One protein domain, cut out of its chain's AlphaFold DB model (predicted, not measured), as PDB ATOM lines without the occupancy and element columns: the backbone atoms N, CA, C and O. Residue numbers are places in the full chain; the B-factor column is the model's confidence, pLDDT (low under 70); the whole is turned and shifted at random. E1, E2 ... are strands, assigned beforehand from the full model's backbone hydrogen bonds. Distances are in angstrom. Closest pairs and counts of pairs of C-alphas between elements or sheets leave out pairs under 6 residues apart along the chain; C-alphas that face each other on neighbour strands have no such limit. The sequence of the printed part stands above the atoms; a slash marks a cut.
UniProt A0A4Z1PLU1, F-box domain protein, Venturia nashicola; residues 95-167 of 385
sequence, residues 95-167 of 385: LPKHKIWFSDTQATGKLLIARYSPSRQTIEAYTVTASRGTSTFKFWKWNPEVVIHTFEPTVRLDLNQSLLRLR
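Overview. This is residues 95 to 167 of the 385 residues of the protein "F-box domain protein" of Venturia nashicola (UniProt A0A4Z1PLU1). A long, strongly twisted ribbon of two antiparallel strands, E3 and E6, is widened toward one end into a four-stranded sheet by the hairpin E1 and E2 beside E3, and at its other end the small separate hairpin E4 and E5 carries the ribbon on as an arm. The loop of residues 104 to 109 between E1 and E2 sticks out from the body. The printed part has 73 residues, with six named strands along the chain, E1 to E6, and no named helix, and its class is all strand. The larger sheet has the order E1, E2, E3, E6, and both sheets are antiparallel. The whole is extended, with a radius of gyration of the C-alphas of 18.1 A, and it spans 57 by 30 by 21 A.

Arrangement. In the larger sheet, E3, residues 122 to 132, and E6, residues 153 to 166, are antiparallel at 154 degrees; N 129 and O 156 are 2.8 A apart and N 125 and O 164 are 3.0 A apart, both within hydrogen-bond range. E6 bends by 60 degrees at residue 160. E2, residues 111 to 117, forms a hairpin with E3 at 136 degrees, with N 115 and O 124 at 2.8 A. E1, residues 100 to 102, forms a hairpin with E2 at 140 degrees, with N 112 and O 101 at 2.8 A. E1, E2 and E3 make a meander, each strand the antiparallel neighbour of the one before. E1 and E6 are the edge strands. From edge to edge the strands' lines turn by 95 degrees. E4, residues 136 to 139, and E5, residues 147 to 150, form a hairpin at 148 degrees, with N 136 and O 150 at 2.8 A. E5 runs on into E6 across a break of 2 residues, at 44 degrees. E4 is apart from E6, and E5 is apart from E3.

Along the chain. E3 is 30.6 A long from first to last C-alpha and E6 is 30.4 A, while E2 is 18.7 A, E4 10.3 A, E5 9.5 A and E1 7.0 A. E1 begins at C-alpha 100 (-37.641, 9.902, 27.776), E4 ends at C-alpha 139 (-32.272, -25.491, 37.971), and E6 ends at C-alpha 166 (-28.158, 21.466, 21.041).

Size, cuts and confidence. The two C-alphas farthest apart, those of Pro 144 and Arg 167, are 57.0 A apart. The printed part has no cut and no long link. Mean pLDDT of the printed part is 84.8, and residues 106 to 108 and residue 151 are under 70.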
ATOM      1  N   LEU A  95     -37.055  19.122  26.255       93.31
ATOM      2  CA  LEU A  95     -36.272  17.912  25.992       93.31
ATOM      3  C   LEU A  95     -35.764  17.254  27.285       93.31
ATOM      4  O   LEU A  95     -36.139  16.109  27.530       93.31
ATOM      5  N   PRO A  96     -34.961  17.926  28.140       93.44
ATOM      6  CA  PRO A  96     -34.519  17.339  29.404       93.44
ATOM      7  C   PRO A  96     -35.634  17.281  30.462       93.44
ATOM      8  O   PRO A  96     -35.582  16.429  31.349       93.44
ATOM      9  N   LYS A  97     -36.669  18.129  30.365       93.12
ATOM     10  CA  LYS A  97     -37.831  18.069  31.268       93.12
ATOM     11  C   LYS A  97     -38.628  16.782  31.069       93.12
ATOM     12  O   LYS A  97     -38.959  16.095  32.034       93.12
ATOM     13  N   HIS A  98     -38.900  16.435  29.814       92.25
ATOM     14  CA  HIS A  98     -39.561  15.199  29.406       92.25
ATOM     15  C   HIS A  98     -38.521  14.243  28.814       92.25
ATOM     16  O   HIS A  98     -38.564  13.886  27.644       92.25
ATOM     17  N   LYS A  99     -37.554  13.857  29.653       91.88
ATOM     18  CA  LYS A  99     -36.293  13.200  29.270       91.88
ATOM     19  C   LYS A  99     -36.404  11.920  28.439       91.88
ATOM     20  O   LYS A  99     -35.436  11.580  27.776       91.88
ATOM     21  N   ILE A 100     -37.514  11.187  28.477       92.06
ATOM     22  CA  ILE A 100     -37.641   9.902  27.776       92.06
ATOM     23  C   ILE A 100     -38.263  10.126  26.401       92.06
ATOM     24  O   ILE A 100     -39.384  10.614  26.298       92.06
ATOM     25  N   TRP A 101     -37.559   9.686  25.363       88.50
ATOM     26  CA  TRP A 101     -38.009   9.752  23.976       88.50
ATOM     27  C   TRP A 101     -37.950   8.366  23.346       88.50
ATOM     28  O   TRP A 101     -37.071   7.566  23.666       88.50
ATOM     29  N   PHE A 102     -38.859   8.079  22.423       86.50
ATOM     30  CA  PHE A 102     -38.826   6.857  21.630       86.50
ATOM     31  C   PHE A 102     -38.899   7.191  20.141       86.50
ATOM     32  O   PHE A 102     -39.598   8.120  19.745       86.50
ATOM     33  N   SER A 103     -38.156   6.453  19.316       79.75
ATOM     34  CA  SER A 103     -38.236   6.575  17.851       79.75
ATOM     35  C   SER A 103     -39.264   5.615  17.249       79.75
ATOM     36  O   SER A 103     -39.533   4.550  17.809       79.75
ATOM     37  N   ASP A 104     -39.792   5.966  16.078       72.56
ATOM     38  CA  ASP A 104     -40.836   5.239  15.346       72.56
ATOM     39  C   ASP A 104     -40.314   4.115  14.434       72.56
ATOM     40  O   ASP A 104     -41.073   3.554  13.642       72.56
ATOM     41  N   THR A 105     -39.037   3.741  14.571       70.50
ATOM     42  CA  THR A 105     -38.402   2.694  13.756       70.50
ATOM     43  C   THR A 105     -39.217   1.392  13.789       70.50
ATOM     44  O   THR A 105     -39.536   0.871  14.860       70.50
ATOM     45  N   GLN A 106     -39.523   0.858  12.602       56.81
ATOM     46  CA  GLN A 106     -40.563  -0.148  12.341       56.81
ATOM     47  C   GLN A 106     -40.503  -1.442  13.179       56.81
ATOM     48  O   GLN A 106     -41.557  -2.024  13.411       56.81
ATOM     49  N   ALA A 107     -39.330  -1.890  13.644       53.38
ATOM     50  CA  ALA A 107     -39.192  -3.208  14.282       53.38
ATOM     51  C   ALA A 107     -38.957  -3.182  15.803       53.38
ATOM     52  O   ALA A 107     -39.430  -4.065  16.505       53.38
ATOM     53  N   THR A 108     -38.226  -2.195  16.325       62.19
ATOM     54  CA  THR A 108     -37.796  -2.191  17.739       62.19
ATOM     55  C   THR A 108     -37.730  -0.798  18.348       62.19
ATOM     56  O   THR A 108     -37.258  -0.667  19.468       62.19
ATOM     57  N   GLY A 109     -38.096   0.262  17.614       72.31
ATOM     58  CA  GLY A 109     -37.855   1.641  18.041       72.31
ATOM     59  C   GLY A 109     -36.411   1.905  18.506       72.31
ATOM     60  O   GLY A 109     -35.477   1.148  18.237       72.31
ATOM     61  N   LYS A 110     -36.227   3.011  19.223       84.19
ATOM     62  CA  LYS A 110     -35.026   3.315  20.021       84.19
ATOM     63  C   LYS A 110     -35.488   4.077  21.240       84.19
ATOM     64  O   LYS A 110     -36.273   5.002  21.061       84.19
ATOM     65  N   LEU A 111     -35.005   3.718  22.421       89.19
ATOM     66  CA  LEU A 111     -35.232   4.491  23.636       89.19
ATOM     67  C   LEU A 111     -34.090   5.494  23.789       89.19
ATOM     68  O   LEU A 111     -32.925   5.099  23.786       89.19
ATOM     69  N   LEU A 112     -34.418   6.775  23.910       91.50
ATOM     70  CA  LEU A 112     -33.453   7.846  24.109       91.50
ATOM     71  C   LEU A 112     -33.719   8.539  25.440       91.50
ATOM     72  O   LEU A 112     -34.870   8.717  25.842       91.50
ATOM     73  N   ILE A 113     -32.644   8.974  26.086       93.50
ATOM     74  CA  ILE A 113     -32.709   9.845  27.255       93.50
ATOM     75  C   ILE A 113     -32.069  11.179  26.896       93.50
ATOM     76  O   ILE A 113     -30.892  11.236  26.533       93.50
ATOM     77  N   ALA A 114     -32.864  12.242  26.988       93.94
ATOM     78  CA  ALA A 114     -32.431  13.618  26.849       93.94
ATOM     79  C   ALA A 114     -31.993  14.182  28.206       93.94
ATOM     80  O   ALA A 114     -32.711  14.076  29.200       93.94
ATOM     81  N   ARG A 115     -30.819  14.806  28.245       92.62
ATOM     82  CA  ARG A 115     -30.233  15.419  29.436       92.62
ATOM     83  C   ARG A 115     -29.545  16.733  29.102       92.62
ATOM     84  O   ARG A 115     -29.210  17.001  27.953       92.62
ATOM     85  N   TYR A 116     -29.315  17.544  30.122       93.56
ATOM     86  CA  TYR A 116     -28.464  18.721  30.018       93.56
ATOM     87  C   TYR A 116     -27.076  18.383  30.564       93.56
ATOM     88  O   TYR A 116     -26.976  17.909  31.692       93.56
ATOM     89  N   SER A 117     -26.021  18.616  29.779       91.38
ATOM     90  CA  SER A 117     -24.631  18.434  30.212       91.38
ATOM     91  C   SER A 117     -24.073  19.772  30.716       91.38
ATOM     92  O   SER A 117     -23.855  20.675  29.898       91.38
ATOM     93  N   PRO A 118     -23.820  19.936  32.032       90.25
ATOM     94  CA  PRO A 118     -23.390  21.216  32.601       90.25
ATOM     95  C   PRO A 118     -22.005  21.652  32.121       90.25
ATOM     96  O   PRO A 118     -21.781  22.834  31.867       90.25
ATOM     97  N   SER A 119     -21.092  20.690  31.955       87.94
ATOM     98  CA  SER A 119     -19.709  20.930  31.526       87.94
ATOM     99  C   SER A 119     -19.625  21.498  30.110       87.94
ATOM    100  O   SER A 119     -18.766  22.328  29.823       87.94
ATOM    101  N   ARG A 120     -20.536  21.073  29.228       88.88
ATOM    102  CA  ARG A 120     -20.572  21.482  27.818       88.88
ATOM    103  C   ARG A 120     -21.640  22.523  27.507       88.88
ATOM    104  O   ARG A 120     -21.630  23.064  26.405       88.88
ATOM    105  N   GLN A 121     -22.529  22.806  28.460       91.12
ATOM    106  CA  GLN A 121     -23.689  23.689  28.300       91.12
ATOM    107  C   GLN A 121     -24.546  23.288  27.100       91.12
ATOM    108  O   GLN A 121     -24.928  24.112  26.277       91.12
ATOM    109  N   THR A 122     -24.792  21.988  26.949       93.38
ATOM    110  CA  THR A 122     -25.562  21.454  25.823       93.38
ATOM    111  C   THR A 122     -26.706  20.586  26.304       93.38
ATOM    112  O   THR A 122     -26.535  19.802  27.236       93.38
ATOM    113  N   ILE A 123     -27.840  20.658  25.610       94.50
ATOM    114  CA  ILE A 123     -28.901  19.654  25.724       94.50
ATOM    115  C   ILE A 123     -28.587  18.527  24.747       94.50
ATOM    116  O   ILE A 123     -28.322  18.776  23.573       94.50
ATOM    117  N   GLU A 124     -28.618  17.289  25.215       93.62
ATOM    118  CA  GLU A 124     -28.201  16.128  24.440       93.62
ATOM    119  C   GLU A 124     -29.144  14.959  24.624       93.62
ATOM    120  O   GLU A 124     -29.726  14.822  25.692       93.62
ATOM    121  N   ALA A 125     -29.248  14.091  23.620       93.25
ATOM    122  CA  ALA A 125     -29.972  12.833  23.740       93.25
ATOM    123  C   ALA A 125     -29.106  11.647  23.316       93.25
ATOM    124  O   ALA A 125     -28.463  11.673  22.259       93.25
ATOM    125  N   TYR A 126     -29.135  10.603  24.138       93.12
ATOM    126  CA  TYR A 126     -28.341   9.390  23.976       93.12
ATOM    127  C   TYR A 126     -29.232   8.155  23.948       93.12
ATOM    128  O   TYR A 126     -30.280   8.127  24.593       93.12
ATOM    129  N   THR A 127     -28.802   7.128  23.218       92.12
ATOM    130  CA  THR A 127     -29.514   5.847  23.170       92.12
ATOM    131  C   THR A 127     -29.328   5.095  24.483       92.12
ATOM    132  O   THR A 127     -28.208   4.979  24.981       92.12
ATOM    133  N   VAL A 128     -30.418   4.553  25.026       91.25
ATOM    134  CA  VAL A 128     -30.367   3.598  26.133       91.25
ATOM    135  C   VAL A 128     -30.011   2.234  25.567       91.25
ATOM    136  O   VAL A 128     -30.711   1.703  24.705       91.25
ATOM    137  N   THR A 129     -28.918   1.669  26.057       89.19
ATOM    138  CA  THR A 129     -28.415   0.361  25.646       89.19
ATOM    139  C   THR A 129     -28.393  -0.575  26.842       89.19
ATOM    140  O   THR A 129     -28.224  -0.145  27.985       89.19
ATOM    141  N   ALA A 130     -28.585  -1.864  26.580       86.69
ATOM    142  CA  ALA A 130     -28.454  -2.909  27.578       86.69
ATOM    143  C   ALA A 130     -27.455  -3.941  27.064       86.69
ATOM    144  O   ALA A 130     -27.625  -4.476  25.969       86.69
ATOM    145  N   SER A 131     -26.417  -4.224  27.845       85.00
ATOM    146  CA  SER A 131     -25.496  -5.321  27.561       85.00
ATOM    147  C   SER A 131     -25.859  -6.534  28.406       85.00
ATOM    148  O   SER A 131     -26.121  -6.414  29.609       85.00
ATOM    149  N   ARG A 132     -25.834  -7.711  27.781       81.75
ATOM    150  CA  ARG A 132     -25.982  -8.990  28.475       81.75
ATOM    151  C   ARG A 132     -24.713  -9.256  29.295       81.75
ATOM    152  O   ARG A 132     -23.626  -9.301  28.728       81.75
ATOM    153  N   GLY A 133     -24.849  -9.395  30.614       78.00
ATOM    154  CA  GLY A 133     -23.776  -9.898  31.475       78.00
ATOM    155  C   GLY A 133     -23.563 -11.407  31.313       78.00
ATOM    156  O   GLY A 133     -24.223 -12.059  30.501       78.00
ATOM    157  N   THR A 134     -22.666 -11.983  32.114       77.00
ATOM    158  CA  THR A 134     -22.408 -13.429  32.104       77.00
ATOM    159  C   THR A 134     -23.687 -14.199  32.424       77.00
ATOM    160  O   THR A 134     -24.333 -13.963  33.447       77.00
ATOM    161  N   SER A 135     -24.063 -15.127  31.544       75.81
ATOM    162  CA  SER A 135     -25.192 -16.013  31.796       75.81
ATOM    163  C   SER A 135     -24.798 -17.084  32.801       75.81
ATOM    164  O   SER A 135     -23.794 -17.772  32.625       75.81
ATOM    165  N   THR A 136     -25.628 -17.264  33.814       80.06
ATOM    166  CA  THR A 136     -25.560 -18.395  34.731       80.06
ATOM    167  C   THR A 136     -26.780 -19.274  34.515       80.06
ATOM    168  O   THR A 136     -27.863 -18.802  34.167       80.06
ATOM    169  N   PHE A 137     -26.572 -20.569  34.696       77.38
ATOM    170  CA  PHE A 137     -27.608 -21.577  34.591       77.38
ATOM    171  C   PHE A 137     -27.988 -22.027  35.998       77.38
ATOM    172  O   PHE A 137     -27.108 -22.337  36.808       77.38
ATOM    173  N   LYS A 138     -29.286 -22.074  36.296       79.44
ATOM    174  CA  LYS A 138     -29.799 -22.624  37.554       79.44
ATOM    175  C   LYS A 138     -31.012 -23.509  37.283       79.44
ATOM    176  O   LYS A 138     -31.893 -23.138  36.515       79.44
ATOM    177  N   PHE A 139     -31.071 -24.657  37.951       77.94
ATOM    178  CA  PHE A 139     -32.272 -25.491  37.971       77.94
ATOM    179  C   PHE A 139     -33.269 -24.949  38.994       77.94
ATOM    180  O   PHE A 139     -32.884 -24.553  40.102       77.94
ATOM    181  N   TRP A 140     -34.556 -24.958  38.650       84.94
ATOM    182  CA  TRP A 140     -35.597 -24.603  39.604       84.94
ATOM    183  C   TRP A 140     -35.958 -25.811  40.473       84.94
ATOM    184  O   TRP A 140     -36.541 -26.775  39.995       84.94
ATOM    185  N   LYS A 141     -35.656 -25.757  41.778       82.69
ATOM    186  CA  LYS A 141     -35.937 -26.871  42.713       82.69
ATOM    187  C   LYS A 141     -37.415 -27.304  42.731       82.69
ATOM    188  O   LYS A 141     -37.689 -28.460  43.021       82.69
ATOM    189  N   TRP A 142     -38.346 -26.388  42.450       83.62
ATOM    190  CA  TRP A 142     -39.785 -26.675  42.411       83.62
ATOM    191  C   TRP A 142     -40.203 -27.465  41.162       83.62
ATOM    192  O   TRP A 142     -41.063 -28.334  41.247       83.62
ATOM    193  N   ASN A 143     -39.585 -27.178  40.014       84.44
ATOM    194  CA  ASN A 143     -39.818 -27.896  38.769       84.44
ATOM    195  C   ASN A 143     -38.477 -28.096  38.038       84.44
ATOM    196  O   ASN A 143     -38.025 -27.172  37.359       84.44
ATOM    197  N   PRO A 144     -37.831 -29.268  38.181       80.88
ATOM    198  CA  PRO A 144     -36.511 -29.534  37.606       80.88
ATOM    199  C   PRO A 144     -36.446 -29.458  36.075       80.88
ATOM    200  O   PRO A 144     -35.367 -29.219  35.541       80.88
ATOM    201  N   GLU A 145     -37.582 -29.608  35.388       81.12
ATOM    202  CA  GLU A 145     -37.694 -29.445  33.928       81.12
ATOM    203  C   GLU A 145     -37.534 -27.979  33.494       81.12
ATOM    204  O   GLU A 145     -37.328 -27.683  32.319       81.12
ATOM    205  N   VAL A 146     -37.627 -27.038  34.440       82.56
ATOM    206  CA  VAL A 146     -37.493 -25.608  34.172       82.56
ATOM    207  C   VAL A 146     -36.044 -25.188  34.302       82.56
ATOM    208  O   VAL A 146     -35.446 -25.180  35.389       82.56
ATOM    209  N   VAL A 147     -35.509 -24.745  33.173       73.56
ATOM    210  CA  VAL A 147     -34.185 -24.151  33.095       73.56
ATOM    211  C   VAL A 147     -34.283 -22.646  33.291       73.56
ATOM    212  O   VAL A 147     -34.959 -21.932  32.547       73.56
ATOM    213  N   ILE A 148     -33.545 -22.144  34.281       81.50
ATOM    214  CA  ILE A 148     -33.445 -20.716  34.539       81.50
ATOM    215  C   ILE A 148     -32.142 -20.181  33.947       81.50
ATOM    216  O   ILE A 148     -31.051 -20.404  34.482       81.50
ATOM    217  N   HIS A 149     -32.274 -19.411  32.869       71.75
ATOM    218  CA  HIS A 149     -31.192 -18.607  32.315       71.75
ATOM    219  C   HIS A 149     -31.193 -17.226  32.974       71.75
ATOM    220  O   HIS A 149     -31.935 -16.329  32.575       71.75
ATOM    221  N   THR A 150     -30.346 -17.033  33.986       73.75
ATOM    222  CA  THR A 150     -30.160 -15.713  34.599       73.75
ATOM    223  C   THR A 150     -28.969 -15.002  33.981       73.75
ATOM    224  O   THR A 150     -27.873 -15.552  33.903       73.75
ATOM    225  N   PHE A 151     -29.155 -13.751  33.585       69.62
ATOM    226  CA  PHE A 151     -28.057 -12.843  33.278       69.62
ATOM    227  C   PHE A 151     -28.309 -11.516  33.981       69.62
ATOM    228  O   PHE A 151     -29.458 -11.138  34.205       69.62
ATOM    229  N   GLU A 152     -27.238 -10.814  34.332       76.81
ATOM    230  CA  GLU A 152     -27.325  -9.488  34.936       76.81
ATOM    231  C   GLU A 152     -27.220  -8.427  33.828       76.81
ATOM    232  O   GLU A 152     -26.124  -8.191  33.308       76.81
ATOM    233  N   PRO A 153     -28.341  -7.823  33.376       82.44
ATOM    234  CA  PRO A 153     -28.279  -6.764  32.382       82.44
ATOM    235  C   PRO A 153     -27.610  -5.532  32.984       82.44
ATOM    236  O   PRO A 153     -27.959  -5.092  34.078       82.44
ATOM    237  N   THR A 154     -26.703  -4.925  32.225       85.94
ATOM    238  CA  THR A 154     -26.195  -3.590  32.546       85.94
ATOM    239  C   THR A 154     -26.812  -2.592  31.581       85.94
ATOM    240  O   THR A 154     -26.589  -2.684  30.375       85.94
ATOM    241  N   VAL A 155     -27.601  -1.655  32.107       89.19
ATOM    242  CA  VAL A 155     -28.260  -0.601  31.323       89.19
ATOM    243  C   VAL A 155     -27.430   0.673  31.408       89.19
ATOM    244  O   VAL A 155     -27.039   1.076  32.501       89.19
ATOM    245  N   ARG A 156     -27.122   1.288  30.262       90.88
ATOM    246  CA  ARG A 156     -26.283   2.495  30.166       90.88
ATOM    247  C   ARG A 156     -26.738   3.402  29.027       90.88
ATOM    248  O   ARG A 156     -27.419   2.962  28.100       90.88
ATOM    249  N   LEU A 157     -26.306   4.659  29.071       91.06
ATOM    250  CA  LEU A 157     -26.338   5.539  27.905       91.06
ATOM    251  C   LEU A 157     -25.134   5.245  27.008       91.06
ATOM    252  O   LEU A 157     -24.007   5.163  27.496       91.06
ATOM    253  N   ASP A 158     -25.356   5.125  25.702       90.94
ATOM    254  CA  ASP A 158     -24.255   5.120  24.738       90.94
ATOM    255  C   ASP A 158     -23.741   6.549  24.529       90.94
ATOM    256  O   ASP A 158     -24.230   7.288  23.675       90.94
ATOM    257  N   LEU A 159     -22.762   6.953  25.340       89.69
ATOM    258  CA  LEU A 159     -22.194   8.303  25.312       89.69
ATOM    259  C   LEU A 159     -21.285   8.567  24.100       89.69
ATOM    260  O   LEU A 159     -20.929   9.722  23.855       89.69
ATOM    261  N   ASN A 160     -20.935   7.534  23.324       87.88
ATOM    262  CA  ASN A 160     -20.073   7.679  22.149       87.88
ATOM    263  C   ASN A 160     -20.789   8.402  21.004       87.88
ATOM    264  O   ASN A 160     -20.153   9.107  20.219       87.88
ATOM    265  N   GLN A 161     -22.114   8.257  20.923       86.19
ATOM    266  CA  GLN A 161     -22.921   8.840  19.862       86.19
ATOM    267  C   GLN A 161     -24.146   9.571  20.426       86.19
ATOM    268  O   GLN A 161     -25.178   8.977  20.735       86.19
ATOM    269  N   SER A 162     -24.063  10.903  20.487       88.12
ATOM    270  CA  SER A 162     -25.240  11.745  20.727       88.12
ATOM    271  C   SER A 162     -26.093  11.807  19.461       88.12
ATOM    272  O   SER A 162     -25.608  12.272  18.426       88.12
ATOM    273  N   LEU A 163     -27.359  11.394  19.535       87.25
ATOM    274  CA  LEU A 163     -28.299  11.540  18.414       87.25
ATOM    275  C   LEU A 163     -28.835  12.967  18.292       87.25
ATOM    276  O   LEU A 163     -29.192  13.407  17.203       87.25
ATOM    277  N   LEU A 164     -28.867  13.691  19.408       89.75
ATOM    278  CA  LEU A 164     -29.211  15.102  19.467       89.75
ATOM    279  C   LEU A 164     -28.160  15.821  20.304       89.75
ATOM    280  O   LEU A 164     -27.778  15.328  21.365       89.75
ATOM    281  N   ARG A 165     -27.722  16.992  19.842       93.12
ATOM    282  CA  ARG A 165     -26.864  17.901  20.602       93.12
ATOM    283  C   ARG A 165     -27.197  19.340  20.234       93.12
ATOM    284  O   ARG A 165     -26.896  19.786  19.131       93.12
ATOM    285  N   LEU A 166     -27.793  20.063  21.172       92.50
ATOM    286  CA  LEU A 166     -28.158  21.466  21.041       92.50
ATOM    287  C   LEU A 166     -27.187  22.312  21.859       92.50
ATOM    288  O   LEU A 166     -27.126  22.211  23.087       92.50
ATOM    289  N   ARG A 167     -26.408  23.128  21.150       92.25
ATOM    290  CA  ARG A 167     -25.477  24.100  21.727       92.25
ATOM    291  C   ARG A 167     -26.224  25.341  22.231       92.25
ATOM    292  O   ARG A 167     -27.341  25.587  21.770       92.25
TER     293      ARG A 167